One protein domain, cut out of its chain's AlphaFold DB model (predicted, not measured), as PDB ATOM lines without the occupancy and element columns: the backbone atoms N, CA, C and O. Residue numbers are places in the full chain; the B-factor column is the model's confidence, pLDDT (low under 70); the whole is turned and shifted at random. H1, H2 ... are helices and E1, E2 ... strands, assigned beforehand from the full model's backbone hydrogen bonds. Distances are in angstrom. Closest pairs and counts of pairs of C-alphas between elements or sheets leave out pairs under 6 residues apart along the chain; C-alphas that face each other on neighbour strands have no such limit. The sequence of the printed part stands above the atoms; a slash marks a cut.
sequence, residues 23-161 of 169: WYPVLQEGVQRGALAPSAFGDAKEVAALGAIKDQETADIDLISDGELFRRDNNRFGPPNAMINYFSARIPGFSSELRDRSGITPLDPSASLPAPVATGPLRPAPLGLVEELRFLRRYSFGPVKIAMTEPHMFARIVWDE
ATOM      1  N   TRP A  23     188.966 115.513   6.966       92.31
ATOM      2  CA  TRP A  23     190.213 114.782   7.215       92.31
ATOM      3  C   TRP A  23     190.929 115.221   8.501       92.31
ATOM      4  O   TRP A  23     191.729 114.465   9.052       92.31
ATOM      5  N   TYR A  24     190.650 116.423   9.007       92.38
ATOM      6  CA  TYR A  24     191.310 116.988  10.185       92.38
ATOM      7  C   TYR A  24     191.123 116.126  11.451       92.38
ATOM      8  O   TYR A  24     192.130 115.751  12.061       92.38
ATOM      9  N   PRO A  25     189.890 115.735  11.853       89.25
ATOM     10  CA  PRO A  25     189.696 114.861  13.012       89.25
ATOM     11  C   PRO A  25     190.288 113.458  12.818       89.25
ATOM     12  O   PRO A  25     190.756 112.866  13.787       89.25
ATOM     13  N   VAL A  26     190.333 112.943  11.583       92.00
ATOM     14  CA  VAL A  26     190.941 111.635  11.276       92.00
ATOM     15  C   VAL A  26     192.443 111.652  11.567       92.00
ATOM     16  O   VAL A  26     192.969 110.724  12.184       92.00
ATOM     17  N   LEU A  27     193.144 112.724  11.183       93.81
ATOM     18  CA  LEU A  27     194.570 112.883  11.487       93.81
ATOM     19  C   LEU A  27     194.813 113.063  12.989       93.81
ATOM     20  O   LEU A  27     195.756 112.478  13.527       93.81
ATOM     21  N   GLN A  28     193.946 113.815  13.677       92.06
ATOM     22  CA  GLN A  28     194.018 113.957  15.130       92.06
ATOM     23  C   GLN A  28     193.923 112.595  15.831       92.06
ATOM     24  O   GLN A  28     194.746 112.270  16.688       92.06
ATOM     25  N   GLU A  29     192.936 111.789  15.449       91.88
ATOM     26  CA  GLU A  29     192.724 110.453  15.993       91.88
ATOM     27  C   GLU A  29     193.895 109.512  15.674       91.88
ATOM     28  O   GLU A  29     194.337 108.755  16.542       91.88
ATOM     29  N   GLY A  30     194.449 109.592  14.461       95.12
ATOM     30  CA  GLY A  30     195.643 108.842  14.075       95.12
ATOM     31  C   GLY A  30     196.835 109.123  14.995       95.12
ATOM     32  O   GLY A  30     197.510 108.186  15.424       95.12
ATOM     33  N   VAL A  31     197.059 110.388  15.368       94.44
ATOM     34  CA  VAL A  31     198.096 110.766  16.343       94.44
ATOM     35  C   VAL A  31     197.768 110.245  17.744       94.44
ATOM     36  O   VAL A  31     198.629 109.659  18.394       94.44
ATOM     37  N   GLN A  32     196.523 110.398  18.208       92.12
ATOM     38  CA  GLN A  32     196.098 109.943  19.542       92.12
ATOM     39  C   GLN A  32     196.244 108.428  19.733       92.12
ATOM     40  O   GLN A  32     196.578 107.970  20.824       92.12
ATOM     41  N   ARG A  33     196.019 107.649  18.671       96.00
ATOM     42  CA  ARG A  33     196.169 106.186  18.666       96.00
ATOM     43  C   ARG A  33     197.611 105.721  18.421       96.00
ATOM     44  O   ARG A  33     197.852 104.519  18.387       96.00
ATOM     45  N   GLY A  34     198.554 106.642  18.212       96.88
ATOM     46  CA  GLY A  34     199.948 106.323  17.887       96.88
ATOM     47  C   GLY A  34     200.160 105.766  16.474       96.88
ATOM     48  O   GLY A  34     201.232 105.244  16.183       96.88
ATOM     49  N   ALA A  35     199.160 105.869  15.593       97.62
ATOM     50  CA  ALA A  35     199.264 105.459  14.192       97.62
ATOM     51  C   ALA A  35     200.005 106.496  13.327       97.62
ATOM     52  O   ALA A  35     200.534 106.154  12.272       97.62
ATOM     53  N   LEU A  36     200.048 107.755  13.771       97.06
ATOM     54  CA  LEU A  36     200.787 108.851  13.145       97.06
ATOM     55  C   LEU A  36     201.728 109.512  14.156       97.06
ATOM     56  O   LEU A  36     201.470 109.517  15.360       97.06
ATOM     57  N   ALA A  37     202.811 110.108  13.655       96.31
ATOM     58  CA  ALA A  37     203.732 110.881  14.480       96.31
ATOM     59  C   ALA A  37     203.036 112.125  15.068       96.31
ATOM     60  O   ALA A  37     202.220 112.733  14.373       96.31
ATOM     61  N   PRO A  38     203.399 112.583  16.283       90.12
ATOM     62  CA  PRO A  38     202.813 113.782  16.887       90.12
ATOM     63  C   PRO A  38     202.843 115.036  16.000       90.12
ATOM     64  O   PRO A  38     201.926 115.853  16.064       90.12
ATOM     65  N   SER A  39     203.859 115.173  15.141       94.75
ATOM     66  CA  SER A  39     203.985 116.292  14.199       94.75
ATOM     67  C   SER A  39     202.906 116.311  13.115       94.75
ATOM     68  O   SER A  39     202.534 117.391  12.671       94.75
ATOM     69  N   ALA A  40     202.338 115.159  12.738       94.69
ATOM     70  CA  ALA A  40     201.370 115.064  11.642       94.69
ATOM     71  C   ALA A  40     200.120 115.925  11.879       94.69
ATOM     72  O   ALA A  40     199.555 116.485  10.942       94.69
ATOM     73  N   PHE A  41     199.689 116.062  13.136       93.75
ATOM     74  CA  PHE A  41     198.551 116.919  13.458       93.75
ATOM     75  C   PHE A  41     198.925 118.409  13.530       93.75
ATOM     76  O   PHE A  41     198.075 119.267  13.304       93.75
ATOM     77  N   GLY A  42     200.196 118.732  13.786       93.81
ATOM     78  CA  GLY A  42     200.721 120.084  13.593       93.81
ATOM     79  C   GLY A  42     200.636 120.497  12.123       93.81
ATOM     80  O   GLY A  42     200.015 121.508  11.808       93.81
ATOM     81  N   ASP A  43     201.135 119.645  11.227       94.94
ATOM     82  CA  ASP A  43     201.091 119.881   9.779       94.94
ATOM     83  C   ASP A  43     199.642 120.020   9.276       94.94
ATOM     84  O   ASP A  43     199.317 120.922   8.504       94.94
ATOM     85  N   ALA A  44     198.736 119.175   9.776       94.19
ATOM     86  CA  ALA A  44     197.301 119.236   9.492       94.19
ATOM     87  C   ALA A  44     196.686 120.609   9.823       94.19
ATOM     88  O   ALA A  44     195.907 121.152   9.035       94.19
ATOM     89  N   LYS A  45     197.044 121.181  10.980       94.94
ATOM     90  CA  LYS A  45     196.593 122.515  11.403       94.94
ATOM     91  C   LYS A  45     197.094 123.603  10.477       94.94
ATOM     92  O   LYS A  45     196.300 124.449  10.069       94.94
ATOM     93  N   GLU A  46     198.375 123.560  10.130       96.62
ATOM     94  CA  GLU A  46     198.981 124.537   9.230       96.62
ATOM     95  C   GLU A  46     198.327 124.495   7.848       96.62
ATOM     96  O   GLU A  46     197.898 125.531   7.345       96.62
ATOM     97  N   VAL A  47     198.169 123.304   7.262       97.38
ATOM     98  CA  VAL A  47     197.533 123.131   5.947       97.38
ATOM     99  C   VAL A  47     196.096 123.646   5.954       97.38
ATOM    100  O   VAL A  47     195.691 124.354   5.032       97.38
ATOM    101  N   ALA A  48     195.326 123.336   6.998       96.38
ATOM    102  CA  ALA A  48     193.958 123.822   7.098       96.38
ATOM    103  C   ALA A  48     193.920 125.358   7.228       96.38
ATOM    104  O   ALA A  48     193.110 126.011   6.566       96.38
ATOM    105  N   ALA A  49     194.803 125.946   8.045       97.44
ATOM    106  CA  ALA A  49     194.883 127.395   8.233       97.44
ATOM    107  C   ALA A  49     195.303 128.117   6.943       97.44
ATOM    108  O   ALA A  49     194.735 129.155   6.609       97.44
ATOM    109  N   LEU A  50     196.238 127.548   6.170       98.00
ATOM    110  CA  LEU A  50     196.598 128.053   4.839       98.00
ATOM    111  C   LEU A  50     195.402 128.041   3.883       98.00
ATOM    112  O   LEU A  50     195.224 128.999   3.136       98.00
ATOM    113  N   GLY A  51     194.569 126.996   3.931       97.75
ATOM    114  CA  GLY A  51     193.314 126.944   3.178       97.75
ATOM    115  C   GLY A  51     192.372 128.090   3.553       97.75
ATOM    116  O   GLY A  51     191.940 128.836   2.680       97.75
ATOM    117  N   ALA A  52     192.141 128.305   4.853       97.44
ATOM    118  CA  ALA A  52     191.300 129.400   5.338       97.44
ATOM    119  C   ALA A  52     191.823 130.783   4.911       97.44
ATOM    120  O   ALA A  52     191.035 131.641   4.508       97.44
ATOM    121  N   ILE A  53     193.141 131.002   4.985       98.06
ATOM    122  CA  ILE A  53     193.791 132.238   4.523       98.06
ATOM    123  C   ILE A  53     193.565 132.412   3.021       98.06
ATOM    124  O   ILE A  53     193.098 133.464   2.586       98.06
ATOM    125  N   LYS A  54     193.847 131.370   2.231       98.00
ATOM    126  CA  LYS A  54     193.758 131.439   0.774       98.00
ATOM    127  C   LYS A  54     192.333 131.681   0.289       98.00
ATOM    128  O   LYS A  54     192.146 132.453  -0.654       98.00
ATOM    129  N   ASP A  55     191.348 131.060   0.926       97.94
ATOM    130  CA  ASP A  55     189.937 131.257   0.608       97.94
ATOM    131  C   ASP A  55     189.508 132.703   0.883       97.94
ATOM    132  O   ASP A  55     188.906 133.339   0.020       97.94
ATOM    133  N   GLN A  56     189.878 133.257   2.043       98.00
ATOM    134  CA  GLN A  56     189.553 134.641   2.399       98.00
ATOM    135  C   GLN A  56     190.236 135.661   1.478       98.00
ATOM    136  O   GLN A  56     189.595 136.624   1.066       98.00
ATOM    137  N   GLU A  57     191.504 135.446   1.108       97.12
ATOM    138  CA  GLU A  57     192.199 136.306   0.139       97.12
ATOM    139  C   GLU A  57     191.574 136.212  -1.260       97.12
ATOM    140  O   GLU A  57     191.441 137.216  -1.952       97.12
ATOM    141  N   THR A  58     191.166 135.014  -1.687       97.81
ATOM    142  CA  THR A  58     190.517 134.811  -2.995       97.81
ATOM    143  C   THR A  58     189.123 135.439  -3.039       97.81
ATOM    144  O   THR A  58     188.678 135.873  -4.100       97.81
ATOM    145  N   ALA A  59     188.451 135.517  -1.890       97.56
ATOM    146  CA  ALA A  59     187.176 136.202  -1.713       97.56
ATOM    147  C   ALA A  59     187.305 137.728  -1.516       97.56
ATOM    148  O   ALA A  59     186.286 138.375  -1.281       97.56
ATOM    149  N   ASP A  60     188.517 138.290  -1.607       96.06
ATOM    150  CA  ASP A  60     188.804 139.725  -1.452       96.06
ATOM    151  C   ASP A  60     188.365 140.294  -0.085       96.06
ATOM    152  O   ASP A  60     187.833 141.397   0.022       96.06
ATOM    153  N   ILE A  61     188.562 139.513   0.987       97.31
ATOM    154  CA  ILE A  61     188.279 139.954   2.358       97.31
ATOM    155  C   ILE A  61     189.393 140.884   2.857       97.31
ATOM    156  O   ILE A  61     190.558 140.494   2.919       97.31
ATOM    157  N   ASP A  62     189.029 142.090   3.301       96.06
ATOM    158  CA  ASP A  62     189.995 143.141   3.663       96.06
ATOM    159  C   ASP A  62     190.817 142.830   4.927       96.06
ATOM    160  O   ASP A  62     191.987 143.209   5.042       96.06
ATOM    161  N   LEU A  63     190.190 142.189   5.918       96.44
ATOM    162  CA  LEU A  63     190.796 141.833   7.202       96.44
ATOM    163  C   LEU A  63     190.533 140.359   7.518       96.44
ATOM    164  O   LEU A  63     189.437 139.993   7.959       96.44
ATOM    165  N   ILE A  64     191.556 139.526   7.339       97.44
ATOM    166  CA  ILE A  64     191.435 138.061   7.389       97.44
ATOM    167  C   ILE A  64     191.879 137.455   8.730       97.44
ATOM    168  O   ILE A  64     192.548 138.103   9.538       97.44
ATOM    169  N   SER A  65     191.527 136.189   8.956       97.44
ATOM    170  CA  SER A  65     191.966 135.352  10.087       97.44
ATOM    171  C   SER A  65     192.539 134.021   9.585       97.44
ATOM    172  O   SER A  65     192.260 133.595   8.470       97.44
ATOM    173  N   ASP A  66     193.306 133.334  10.424       96.06
ATOM    174  CA  ASP A  66     193.774 131.954  10.224       96.06
ATOM    175  C   ASP A  66     192.669 130.888  10.383       96.06
ATOM    176  O   ASP A  66     192.940 129.689  10.318       96.06
ATOM    177  N   GLY A  67     191.426 131.302  10.648       94.94
ATOM    178  CA  GLY A  67     190.307 130.388  10.853       94.94
ATOM    179  C   GLY A  67     190.248 129.764  12.246       94.94
ATOM    180  O   GLY A  67     189.403 128.898  12.478       94.94
ATOM    181  N   GLU A  68     191.127 130.176  13.172       94.12
ATOM    182  CA  GLU A  68     191.292 129.592  14.513       94.12
ATOM    183  C   GLU A  68     191.660 128.093  14.492       94.12
ATOM    184  O   GLU A  68     191.396 127.365  15.455       94.12
ATOM    185  N   LEU A  69     192.250 127.594  13.397       93.38
ATOM    186  CA  LEU A  69     192.426 126.153  13.177       93.38
ATOM    187  C   LEU A  69     193.529 125.515  14.027       93.38
ATOM    188  O   LEU A  69     193.483 124.311  14.290       93.38
ATOM    189  N   PHE A  70     194.446 126.313  14.575       92.81
ATOM    190  CA  PHE A  70     195.411 125.851  15.581       92.81
ATOM    191  C   PHE A  70     194.767 125.484  16.924       92.81
ATOM    192  O   PHE A  70     195.371 124.759  17.721       92.81
ATOM    193  N   ARG A  71     193.530 125.944  17.152       90.12
ATOM    194  CA  ARG A  71     192.794 125.820  18.417       90.12
ATOM    195  C   ARG A  71     191.694 124.768  18.372       90.12
ATOM    196  O   ARG A  71     190.930 124.640  19.322       90.12
ATOM    197  N   ARG A  72     191.595 124.014  17.273       85.69
ATOM    198  CA  ARG A  72     190.546 123.009  17.027       85.69
ATOM    199  C   ARG A  72     190.910 121.607  17.497       85.69
ATOM    200  O   ARG A  72     190.425 120.619  16.949       85.69
ATOM    201  N   ASP A  73     191.693 121.526  18.563       79.12
ATOM    202  CA  ASP A  73     191.955 120.260  19.236       79.12
ATOM    203  C   ASP A  73     190.648 119.706  19.797       79.12
ATOM    204  O   ASP A  73     189.936 120.391  20.528       79.12
ATOM    205  N   ASN A  74     190.333 118.455  19.463       67.81
ATOM    206  CA  ASN A  74     189.151 117.759  19.960       67.81
ATOM    207  C   ASN A  74     187.860 118.530  19.623       67.81
ATOM    208  O   ASN A  74     186.996 118.715  20.481       67.81
ATOM    209  N   ASN A  75     187.708 118.947  18.356       60.41
ATOM    210  CA  ASN A  75     186.578 119.728  17.814       60.41
ATOM    211  C   ASN A  75     185.188 119.045  17.929       60.41
ATOM    212  O   ASN A  75     184.210 119.511  17.350       60.41
ATOM    213  N   ARG A  76     185.070 117.961  18.706       54.28
ATOM    214  CA  ARG A  76     183.832 117.231  19.009       54.28
ATOM    215  C   ARG A  76     182.733 118.119  19.610       54.28
ATOM    216  O   ARG A  76     181.567 117.760  19.518       54.28
ATOM    217  N   PHE A  77     183.085 119.263  20.205       53.25
ATOM    218  CA  PHE A  77     182.157 120.120  20.955       53.25
ATOM    219  C   PHE A  77     181.895 121.507  20.327       53.25
ATOM    220  O   PHE A  77     181.303 122.369  20.972       53.25
ATOM    221  N   GLY A  78     182.311 121.732  19.073       61.19
ATOM    222  CA  GLY A  78     182.047 122.969  18.325       61.19
ATOM    223  C   GLY A  78     182.943 124.180  18.674       61.19
ATOM    224  O   GLY A  78     183.745 124.126  19.611       61.19
ATOM    225  N   PRO A  79     182.821 125.297  17.919       58.97
ATOM    226  CA  PRO A  79     183.713 126.464  18.006       58.97
ATOM    227  C   PRO A  79     183.899 127.111  19.385       58.97
ATOM    228  O   PRO A  79     185.050 127.337  19.766       58.97
ATOM    229  N   PRO A  80     182.836 127.406  20.163       58.09
ATOM    230  CA  PRO A  80     182.999 128.136  21.419       58.09
ATOM    231  C   PRO A  80     183.781 127.331  22.456       58.09
ATOM    232  O   PRO A  80     184.582 127.887  23.205       58.09
ATOM    233  N   ASN A  81     183.584 126.010  22.473       73.12
ATOM    234  CA  ASN A  81     184.249 125.152  23.438       73.12
ATOM    235  C   ASN A  81     185.723 124.908  23.087       73.12
ATOM    236  O   ASN A  81     186.568 124.813  23.974       73.12
ATOM    237  N   ALA A  82     186.053 124.873  21.792       78.81
ATOM    238  CA  ALA A  82     187.435 124.750  21.336       78.81
ATOM    239  C   ALA A  82     188.314 125.889  21.891       78.81
ATOM    240  O   ALA A  82     189.389 125.645  22.432       78.81
ATOM    241  N   MET A  83     187.808 127.124  21.856       87.38
ATOM    242  CA  MET A  83     188.511 128.302  22.372       87.38
ATOM    243  C   MET A  83     188.702 128.275  23.894       87.38
ATOM    244  O   MET A  83     189.800 128.543  24.385       87.38
ATOM    245  N   ILE A  84     187.652 127.926  24.646       88.69
ATOM    246  CA  ILE A  84     187.708 127.867  26.114       88.69
ATOM    247  C   ILE A  84     188.723 126.816  26.563       88.69
ATOM    248  O   ILE A  84     189.605 127.132  27.361       88.69
ATOM    249  N   ASN A  85     188.658 125.616  25.985       87.50
ATOM    250  CA  ASN A  85     189.585 124.531  26.302       87.50
ATOM    251  C   ASN A  85     191.025 124.862  25.893       87.50
ATOM    252  O   ASN A  85     191.966 124.559  26.628       87.50
ATOM    253  N   TYR A  86     191.215 125.513  24.742       90.31
ATOM    254  CA  TYR A  86     192.541 125.889  24.255       90.31
ATOM    255  C   TYR A  86     193.274 126.828  25.221       90.31
ATOM    256  O   TYR A  86     194.450 126.598  25.529       90.31
ATOM    257  N   PHE A  87     192.595 127.874  25.704       92.38
ATOM    258  CA  PHE A  87     193.205 128.819  26.639       92.38
ATOM    259  C   PHE A  87     193.263 128.267  28.065       92.38
ATOM    260  O   PHE A  87     194.287 128.455  28.720       92.38
ATOM    261  N   SER A  88     192.242 127.547  28.550       92.50
ATOM    262  CA  SER A  88     192.282 126.970  29.904       92.50
ATOM    263  C   SER A  88     193.420 125.965  30.063       92.50
ATOM    264  O   SER A  88     194.092 125.975  31.087       92.50
ATOM    265  N   ALA A  89     193.725 125.178  29.026       92.38
ATOM    266  CA  ALA A  89     194.867 124.262  29.025       92.38
ATOM    267  C   ALA A  89     196.235 124.968  29.140       92.38
ATOM    268  O   ALA A  89     197.234 124.320  29.446       92.38
ATOM    269  N   ARG A  90     196.305 126.282  28.878       93.62
ATOM    270  CA  ARG A  90     197.540 127.088  28.923       93.62
ATOM    271  C   ARG A  90     197.624 128.002  30.138       93.62
ATOM    272  O   ARG A  90     198.723 128.414  30.498       93.62
ATOM    273  N   ILE A  91     196.495 128.340  30.755       95.19
ATOM    274  CA  ILE A  91     196.435 129.225  31.918       95.19
ATOM    275  C   ILE A  91     196.639 128.382  33.191       95.19
ATOM    276  O   ILE A  91     195.795 127.537  33.502       95.19
ATOM    277  N   PRO A  92     197.719 128.601  33.969       96.94
ATOM    278  CA  PRO A  92     197.916 127.922  35.246       96.94
ATOM    279  C   PRO A  92     196.744 128.169  36.192       96.94
ATOM    280  O   PRO A  92     196.246 129.287  36.253       96.94
ATOM    281  N   GLY A  93     196.348 127.149  36.955       95.81
ATOM    282  CA  GLY A  93     195.224 127.218  37.897       95.81
ATOM    283  C   GLY A  93     193.938 126.563  37.387       95.81
ATOM    284  O   GLY A  93     193.055 126.277  38.192       95.81
ATOM    285  N   PHE A  94     193.850 126.247  36.091       95.56
ATOM    286  CA  PHE A  94     192.859 125.298  35.585       95.56
ATOM    287  C   PHE A  94     193.331 123.853  35.763       95.56
ATOM    288  O   PHE A  94     194.513 123.542  35.603       95.56
ATOM    289  N   SER A  95     192.391 122.964  36.068       93.38
ATOM    290  CA  SER A  95     192.599 121.520  36.001       93.38
ATOM    291  C   SER A  95     192.385 120.995  34.573       93.38
ATOM    292  O   SER A  95     191.789 121.668  33.731       93.38
ATOM    293  N   SER A  96     192.845 119.770  34.303       88.56
ATOM    294  CA  SER A  96     192.538 119.045  33.062       88.56
ATOM    295  C   SER A  96     191.139 118.420  33.054       88.56
ATOM    296  O   SER A  96     190.735 117.836  32.048       88.56
ATOM    297  N   GLU A  97     190.407 118.510  34.167       91.19
ATOM    298  CA  GLU A  97     189.042 118.017  34.273       91.19
ATOM    299  C   GLU A  97     188.092 118.922  33.480       91.19
ATOM    300  O   GLU A  97     188.147 120.151  33.577       91.19
ATOM    301  N   LEU A  98     187.186 118.297  32.729       89.12
ATOM    302  CA  LEU A  98     186.057 118.968  32.104       89.12
ATOM    303  C   LEU A  98     184.764 118.464  32.743       89.12
ATOM    304  O   LEU A  98     184.559 117.255  32.854       89.12
ATOM    305  N   ARG A  99     183.883 119.386  33.131       90.69
ATOM    306  CA  ARG A  99     182.579 119.078  33.730       90.69
ATOM    307  C   ARG A  99     181.463 119.717  32.927       90.69
ATOM    308  O   ARG A  99     181.567 120.884  32.547       90.69
ATOM    309  N   ASP A 100     180.373 118.989  32.729       89.94
ATOM    310  CA  ASP A 100     179.208 119.519  32.026       89.94
ATOM    311  C   ASP A 100     178.663 120.775  32.717       89.94
ATOM    312  O   ASP A 100     178.430 120.816  33.929       89.94
ATOM    313  N   ARG A 101     178.453 121.821  31.920       86.69
ATOM    314  CA  ARG A 101     177.861 123.091  32.333       86.69
ATOM    315  C   ARG A 101     176.654 123.361  31.450       86.69
ATOM    316  O   ARG A 101     176.825 123.637  30.269       86.69
ATOM    317  N   SER A 102     175.451 123.275  32.015       87.94
ATOM    318  CA  SER A 102     174.197 123.672  31.359       87.94
ATOM    319  C   SER A 102     173.842 125.136  31.644       87.94
ATOM    320  O   SER A 102     174.513 125.805  32.439       87.94
ATOM    321  N   GLY A 103     172.797 125.654  30.990       84.31
ATOM    322  CA  GLY A 103     172.366 127.044  31.162       84.31
ATOM    323  C   GLY A 103     173.368 128.054  30.600       84.31
ATOM    324  O   GLY A 103     173.449 129.191  31.064       84.31
ATOM    325  N   ILE A 104     174.157 127.640  29.604       81.62
ATOM    326  CA  ILE A 104     175.183 128.488  28.987       81.62
ATOM    327  C   ILE A 104     174.589 129.616  28.154       81.62
ATOM    328  O   ILE A 104     175.322 130.532  27.800       81.62
ATOM    329  N   THR A 105     173.301 129.561  27.817       81.56
ATOM    330  CA  THR A 105     172.565 130.586  27.075       81.56
ATOM    331  C   THR A 105     171.122 130.659  27.580       81.56
ATOM    332  O   THR A 105     170.534 129.619  27.870       81.56
ATOM    333  N   PRO A 106     170.519 131.858  27.683       84.56
ATOM    334  CA  PRO A 106     169.120 131.986  28.089       84.56
ATOM    335  C   PRO A 106     168.136 131.456  27.032       84.56
ATOM    336  O   PRO A 106     166.991 131.174  27.367       84.56
ATOM    337  N   LEU A 107     168.565 131.327  25.771       89.50
ATOM    338  CA  LEU A 107     167.717 130.858  24.666       89.50
ATOM    339  C   LEU A 107     167.412 129.359  24.741       89.50
ATOM    340  O   LEU A 107     166.369 128.920  24.270       89.50
ATOM    341  N   ASP A 108     168.328 128.591  25.322       86.94
ATOM    342  CA  ASP A 108     168.209 127.150  25.490       86.94
ATOM    343  C   ASP A 108     168.877 126.745  26.814       86.94
ATOM    344  O   ASP A 108     170.096 126.570  26.872       86.94
ATOM    345  N   PRO A 109     168.094 126.598  27.897       86.62
ATOM    346  CA  PRO A 109     168.614 126.165  29.191       86.62
ATOM    347  C   PRO A 109     169.202 124.747  29.181       86.62
ATOM    348  O   PRO A 109     170.012 124.420  30.052       86.62
ATOM    349  N   SER A 110     168.794 123.908  28.221       88.56
ATOM    350  CA  SER A 110     169.306 122.544  28.070       88.56
ATOM    351  C   SER A 110     170.674 122.505  27.395       88.56
ATOM    352  O   SER A 110     171.414 121.540  27.589       88.56
ATOM    353  N   ALA A 111     171.041 123.571  26.673       85.88
ATOM    354  CA  ALA A 111     172.349 123.692  26.061       85.88
ATOM    355  C   ALA A 111     173.438 123.553  27.126       85.88
ATOM    356  O   ALA A 111     173.468 124.282  28.129       85.88
ATOM    357  N   SER A 112     174.342 122.609  26.885       86.06
ATOM    358  CA  SER A 112     175.476 122.334  27.746       86.06
ATOM    359  C   SER A 112     176.772 122.272  26.954       86.06
ATOM    360  O   SER A 112     176.789 122.029  25.746       86.06
ATOM    361  N   LEU A 113     177.875 122.515  27.651       86.06
ATOM    362  CA  LEU A 113     179.207 122.238  27.141       86.06
ATOM    363  C   LEU A 113     180.090 121.692  28.271       86.06
ATOM    364  O   LEU A 113     179.860 122.038  29.434       86.06
ATOM    365  N   PRO A 114     181.100 120.866  27.960       87.62
ATOM    366  CA  PRO A 114     182.090 120.460  28.944       87.62
ATOM    367  C   PRO A 114     183.025 121.639  29.228       87.62
ATOM    368  O   PRO A 114     183.731 122.094  28.329       87.62
ATOM    369  N   ALA A 115     182.987 122.150  30.458       89.75
ATOM    370  CA  ALA A 115     183.700 123.342  30.899       89.75
ATOM    371  C   ALA A 115     184.889 122.990  31.811       89.75
ATOM    372  O   ALA A 115     184.763 122.092  32.651       89.75
ATOM    373  N   PRO A 116     186.018 123.712  31.711       92.44
ATOM    374  CA  PRO A 116     187.168 123.497  32.579       92.44
ATOM    375  C   PRO A 116     186.893 123.979  34.009       92.44
ATOM    376  O   PRO A 116     186.037 124.838  34.246       92.44
ATOM    377  N   VAL A 117     187.654 123.441  34.962       94.44
ATOM    378  CA  VAL A 117     187.530 123.762  36.393       94.44
ATOM    379  C   VAL A 117     188.736 124.576  36.858       94.44
ATOM    380  O   VAL A 117     189.871 124.113  36.741       94.44
ATOM    381  N   ALA A 118     188.499 125.777  37.386       95.50
ATOM    382  CA  ALA A 118     189.508 126.593  38.053       95.50
ATOM    383  C   ALA A 118     189.669 126.115  39.505       95.50
ATOM    384  O   ALA A 118     188.794 126.349  40.339       95.50
ATOM    385  N   THR A 119     190.783 125.440  39.790       95.94
ATOM    386  CA  THR A 119     191.091 124.815  41.090       95.94
ATOM    387  C   THR A 119     192.203 125.532  41.855       95.94
ATOM    388  O   THR A 119     192.507 125.178  42.991       95.94
ATOM    389  N   GLY A 120     192.832 126.537  41.242       95.81
ATOM    390  CA  GLY A 120     193.877 127.335  41.865       95.81
ATOM    391  C   GLY A 120     193.980 128.739  41.271       95.81
ATOM    392  O   GLY A 120     193.289 129.061  40.302       95.81
ATOM    393  N   PRO A 121     194.845 129.602  41.838       95.69
ATOM    394  CA  PRO A 121     195.005 130.969  41.360       95.69
ATOM    395  C   PRO A 121     195.447 131.025  39.891       95.69
ATOM    396  O   PRO A 121     196.525 130.533  39.550       95.69
ATOM    397  N   LEU A 122     194.645 131.685  39.053       95.00
ATOM    398  CA  LEU A 122     194.954 131.975  37.660       95.00
ATOM    399  C   LEU A 122     196.145 132.927  37.549       95.00
ATOM    400  O   LEU A 122     196.237 133.923  38.274       95.00
ATOM    401  N   ARG A 123     197.063 132.626  36.628       95.06
ATOM    402  CA  ARG A 123     198.263 133.437  36.375       95.06
ATOM    403  C   ARG A 123     198.434 133.709  34.878       95.06
ATOM    404  O   ARG A 123     198.062 132.859  34.072       95.06
ATOM    405  N   PRO A 124     199.017 134.856  34.488       93.88
ATOM    406  CA  PRO A 124     199.377 135.105  33.098       93.88
ATOM    407  C   PRO A 124     200.312 134.019  32.554       93.88
ATOM    408  O   PRO A 124     201.258 133.613  33.231       93.88
ATOM    409  N   ALA A 125     200.063 133.585  31.322       94.62
ATOM    410  CA  ALA A 125     200.885 132.617  30.609       94.62
ATOM    411  C   ALA A 125     200.846 132.888  29.096       94.62
ATOM    412  O   ALA A 125     199.901 133.522  28.612       94.62
ATOM    413  N   PRO A 126     201.846 132.421  28.326       94.56
ATOM    414  CA  PRO A 126     201.788 132.464  26.872       94.56
ATOM    415  C   PRO A 126     200.579 131.680  26.345       94.56
ATOM    416  O   PRO A 126     200.465 130.473  26.547       94.56
ATOM    417  N   LEU A 127     199.681 132.369  25.640       93.38
ATOM    418  CA  LEU A 127     198.446 131.779  25.111       93.38
ATOM    419  C   LEU A 127     198.594 131.204  23.691       93.38
ATOM    420  O   LEU A 127     197.604 130.774  23.116       93.38
ATOM    421  N   GLY A 128     199.795 131.224  23.102       92.94
ATOM    422  CA  GLY A 128     200.060 130.760  21.726       92.94
ATOM    423  C   GLY A 128     199.656 131.740  20.612       92.94
ATOM    424  O   GLY A 128     199.938 131.508  19.441       92.94
ATOM    425  N   LEU A 129     199.036 132.872  20.963       94.31
ATOM    426  CA  LEU A 129     198.522 133.852  19.996       94.31
ATOM    427  C   LEU A 129     199.615 134.572  19.198       94.31
ATOM    428  O   LEU A 129     199.365 135.057  18.098       94.31
ATOM    429  N   VAL A 130     200.823 134.679  19.754       95.31
ATOM    430  CA  VAL A 130     201.941 135.354  19.084       95.31
ATOM    431  C   VAL A 130     202.448 134.500  17.924       95.31
ATOM    432  O   VAL A 130     202.736 135.023  16.850       95.31
ATOM    433  N   GLU A 131     202.545 133.191  18.126       94.81
ATOM    434  CA  GLU A 131     202.960 132.217  17.121       94.81
ATOM    435  C   GLU A 131     201.925 132.134  15.997       94.81
ATOM    436  O   GLU A 131     202.296 132.221  14.827       94.81
ATOM    437  N   GLU A 132     200.638 132.091  16.347       95.25
ATOM    438  CA  GLU A 132     199.536 132.164  15.382       95.25
ATOM    439  C   GLU A 132     199.581 133.471  14.574       95.25
ATOM    440  O   GLU A 132     199.481 133.452  13.348       95.25
ATOM    441  N   LEU A 133     199.829 134.618  15.224       96.56
ATOM    442  CA  LEU A 133     199.961 135.902  14.527       96.56
ATOM    443  C   LEU A 133     201.158 135.912  13.577       96.56
ATOM    444  O   LEU A 133     201.057 136.443  12.471       96.56
ATOM    445  N   ARG A 134     202.298 135.346  13.990       97.12
ATOM    446  CA  ARG A 134     203.490 135.228  13.138       97.12
ATOM    447  C   ARG A 134     203.221 134.336  11.930       97.12
ATOM    448  O   ARG A 134     203.626 134.706  10.833       97.12
ATOM    449  N   PHE A 135     202.543 133.204  12.123       97.25
ATOM    450  CA  PHE A 135     202.128 132.315  11.041       97.25
ATOM    451  C   PHE A 135     201.218 133.055  10.059       97.25
ATOM    452  O   PHE A 135     201.542 133.162   8.879       97.25
ATOM    453  N   LEU A 136     200.142 133.661  10.559       96.69
ATOM    454  CA  LEU A 136     199.175 134.383   9.742       96.69
ATOM    455  C   LEU A 136     199.852 135.510   8.948       96.69
ATOM    456  O   LEU A 136     199.721 135.566   7.733       96.69
ATOM    457  N   ARG A 137     200.695 136.325   9.599       96.44
ATOM    458  CA  ARG A 137     201.479 137.387   8.938       96.44
ATOM    459  C   ARG A 137     202.474 136.876   7.900       96.44
ATOM    460  O   ARG A 137     202.797 137.621   6.981       96.44
ATOM    461  N   ARG A 138     203.005 135.663   8.067       97.44
ATOM    462  CA  ARG A 138     203.952 135.060   7.120       97.44
ATOM    463  C   ARG A 138     203.269 134.640   5.820       97.44
ATOM    464  O   ARG A 138     203.921 134.676   4.781       97.44
ATOM    465  N   TYR A 139     202.002 134.240   5.890       97.00
ATOM    466  CA  TYR A 139     201.265 133.648   4.772       97.00
ATOM    467  C   TYR A 139     200.124 134.520   4.237       97.00
ATOM    468  O   TYR A 139     199.396 134.073   3.361       97.00
ATOM    469  N   SER A 140     199.989 135.753   4.728       95.62
ATOM    470  CA  SER A 140     199.001 136.733   4.266       95.62
ATOM    471  C   SER A 140     199.666 137.975   3.684       95.62
ATOM    472  O   SER A 140     200.679 138.435   4.223       95.62
ATOM    473  N   PHE A 141     199.034 138.617   2.706       87.12
ATOM    474  CA  PHE A 141     199.531 139.885   2.150       87.12
ATOM    475  C   PHE A 141     198.933 141.141   2.814       87.12
ATOM    476  O   PHE A 141     199.515 142.225   2.721       87.12
ATOM    477  N   GLY A 142     197.798 141.004   3.506       89.19
ATOM    478  CA  GLY A 142     196.994 142.123   4.007       89.19
ATOM    479  C   GLY A 142     196.981 142.330   5.530       89.19
ATOM    480  O   GLY A 142     197.776 141.760   6.289       89.19
ATOM    481  N   PRO A 143     196.082 143.206   6.009       94.31
ATOM    482  CA  PRO A 143     195.686 143.274   7.408       94.31
ATOM    483  C   PRO A 143     195.148 141.926   7.895       94.31
ATOM    484  O   PRO A 143     194.405 141.238   7.202       94.31
ATOM    485  N   VAL A 144     195.497 141.569   9.129       96.69
ATOM    486  CA  VAL A 144     195.065 140.313   9.748       96.69
ATOM    487  C   VAL A 144     194.530 140.572  11.141       96.69
ATOM    488  O   VAL A 144     194.940 141.530  11.805       96.69
ATOM    489  N   LYS A 145     193.653 139.688  11.604       96.06
ATOM    490  CA  LYS A 145     193.132 139.693  12.964       96.06
ATOM    491  C   LYS A 145     193.205 138.311  13.592       96.06
ATOM    492  O   LYS A 145     193.176 137.291  12.910       96.06
ATOM    493  N   ILE A 146     193.238 138.312  14.918       95.00
ATOM    494  CA  ILE A 146     193.180 137.110  15.736       95.00
ATOM    495  C   ILE A 146     192.051 137.262  16.749       95.00
ATOM    496  O   ILE A 146     191.971 138.271  17.450       95.00
ATOM    497  N   ALA A 147     191.182 136.254  16.826       92.31
ATOM    498  CA  ALA A 147     190.146 136.182  17.846       92.31
ATOM    499  C   ALA A 147     190.749 135.779  19.198       92.31
ATOM    500  O   ALA A 147     191.642 134.933  19.256       92.31
ATOM    501  N   MET A 148     190.235 136.338  20.289       90.81
ATOM    502  CA  MET A 148     190.579 135.948  21.655       90.81
ATOM    503  C   MET A 148     189.299 135.904  22.480       90.81
ATOM    504  O   MET A 148     188.434 136.765  22.333       90.81
ATOM    505  N   THR A 149     189.174 134.896  23.339       87.94
ATOM    506  CA  THR A 149     188.035 134.807  24.252       87.94
ATOM    507  C   THR A 149     188.185 135.838  25.357       87.94
ATOM    508  O   THR A 149     189.242 135.971  25.970       87.94
ATOM    509  N   GLU A 150     187.112 136.576  25.597       87.25
ATOM    510  CA  GLU A 150     187.068 137.638  26.590       87.25
ATOM    511  C   GLU A 150     186.921 137.051  28.024       87.25
ATOM    512  O   GLU A 150     186.283 136.004  28.195       87.25
ATOM    513  N   PRO A 151     187.536 137.660  29.063       88.81
ATOM    514  CA  PRO A 151     187.525 137.130  30.434       88.81
ATOM    515  C   PRO A 151     186.144 136.899  31.068       88.81
ATOM    516  O   PRO A 151     185.976 135.935  31.815       88.81
ATOM    517  N   HIS A 152     185.142 137.730  30.791       87.38
ATOM    518  CA  HIS A 152     183.779 137.512  31.276       87.38
ATOM    519  C   HIS A 152     183.147 136.247  30.668       87.38
ATOM    520  O   HIS A 152     182.468 135.507  31.385       87.38
ATOM    521  N   MET A 153     183.424 135.911  29.401       85.12
ATOM    522  CA  MET A 153     183.019 134.604  28.850       85.12
ATOM    523  C   MET A 153     183.664 133.434  29.603       85.12
ATOM    524  O   MET A 153     182.989 132.435  29.853       85.12
ATOM    525  N   PHE A 154     184.924 133.568  30.024       86.06
ATOM    526  CA  PHE A 154     185.566 132.594  30.910       86.06
ATOM    527  C   PHE A 154     184.814 132.468  32.237       86.06
ATOM    528  O   PHE A 154     184.356 131.379  32.574       86.06
ATOM    529  N   ALA A 155     184.606 133.577  32.949       86.94
ATOM    530  CA  ALA A 155     183.939 133.584  34.253       86.94
ATOM    531  C   ALA A 155     182.518 132.987  34.222       86.94
ATOM    532  O   ALA A 155     182.080 132.370  35.190       86.94
ATOM    533  N   ARG A 156     181.794 133.138  33.106       85.81
ATOM    534  CA  ARG A 156     180.441 132.588  32.932       85.81
ATOM    535  C   ARG A 156     180.419 131.073  32.716       85.81
ATOM    536  O   ARG A 156     179.461 130.413  33.130       85.81
ATOM    537  N   ILE A 157     181.415 130.538  32.015       87.94
ATOM    538  CA  ILE A 157     181.395 129.155  31.534       87.94
ATOM    539  C   ILE A 157     182.130 128.197  32.472       87.94
ATOM    540  O   ILE A 157     181.649 127.085  32.682       87.94
ATOM    541  N   VAL A 158     183.266 128.605  33.037       90.00
ATOM    542  CA  VAL A 158     184.109 127.707  33.839       90.00
ATOM    543  C   VAL A 158     183.485 127.366  35.190       90.00
ATOM    544  O   VAL A 158     182.669 128.113  35.738       90.00
ATOM    545  N   TRP A 159     183.893 126.233  35.753       92.75
ATOM    546  CA  TRP A 159     183.608 125.917  37.148       92.75
ATOM    547  C   TRP A 159     184.609 126.634  38.053       92.75
ATOM    548  O   TRP A 159     185.816 126.467  37.898       92.75
ATOM    549  N   ASP A 160     184.102 127.430  38.993       92.31
ATOM    550  CA  ASP A 160     184.905 128.156  39.977       92.31
ATOM    551  C   ASP A 160     184.923 127.401  41.316       92.31
ATOM    552  O   ASP A 160     183.936 127.430  42.056       92.31
ATOM    553  N   GLU A 161     186.034 126.728  41.621       93.75
ATOM    554  CA  GLU A 161     186.302 126.136  42.943       93.75
ATOM    555  C   GLU A 161     187.306 126.959  43.763       93.75
ATOM    556  O   GLU A 161     187.532 126.668  44.935       93.75
TER     557      GLU A 161
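What this domain is: This is residues 23 to 161 of the 169 residues of the protein "5-methyltetrahydropteroyltriglutamate--homocysteine methyltransferase" of Candidatus Methylomirabilis lanthanidiphila (UniProt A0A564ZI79). Picture two groups of parts joined by winding links: at one end the helical hairpin of H1 and H2 with H4 beside H2, and at the other the strand hairpin of E1 and E2 with H3 and H5 next to it. H3 lies nearest the middle of the whole, and the unnamed stretches 59 to 78, 119 to 128 and 140 to 150 run between the two groups. The printed part has 139 residues with five named helices and two named strands, in the order H1 H2 H3 E1 E2 H4 H5; the two-stranded sheet is antiparallel and the class is mixed, helices and strands. The whole is compact, with a radius of gyration of the C-alphas of 16.5 A and spans of 44 by 39 by 32 A.

How they stand to each other: Start at H1, residues 23 to 32, which touches H2, residues 39 to 58, with the closest C-alphas at Gln 28 and Phe 41, 5.7 A apart. They are a helical hairpin, at a shallow tilt of 19 degrees, opposite ways; H2 touches H1 with residues 40 to 48 alone. Look next at H3, residues 79 to 88, which is apart from H1 and H2. After it come E1, residues 94 to 102, and E2, residues 112 to 118, an antiparallel hairpin whose directions stand at 146 degrees. Within hydrogen-bond range are N 99 and O 115, 2.9 A, and N 115 and O 99, 2.8 A. E1 bends by 87 degrees at residue 97. H3 and E2 have their closest C-alphas at Ser 88 and Pro 116, 6.7 A apart. H4, residues 129 to 139, and H2 only just touch, with 3 pairs of C-alphas within 8 A, made by residues 50 to 53 of H2 alone; the closest are Leu 50 and Tyr 139, 7.3 A. H5, residues 151 to 157, is close to H3 but not clearly touching: the closest C-alphas, of Ile 84 and Phe 154, are 7.1 A apart. The closest C-alphas of E2 and H5 are those of Ala 115 and Ile 157, 6.3 A apart. Beyond H5, residues 159 to 160 form a short parallel pairing with residues 117 to 118 of E2. In H1, H2, H3, H4 and H5 every O i to N i+4 pair is within hydrogen-bond range.

Where its parts are: Find C-alpha 23 at (190.213, 114.782, 7.215), where H1 begins. H2 runs 28.6 A to C-alpha 58 at (190.517, 134.811, -2.995). E1 measures 19.2 A, E2 17.9 A and H4 15.5 A. H5 ends at C-alpha 157, (181.395, 129.155, 31.534).

The domain as a whole: The C-alphas farthest apart, of Thr 58 and Glu 161, are 46.9 A apart. The printed part has no cut. The links H2 to H3 and H4 to H5 are long, and H3 to E1 is tight. The mean pLDDT of the printed part is 90.8; residues 74 to 80, of which 79 to 80 belong to H3, are under 70.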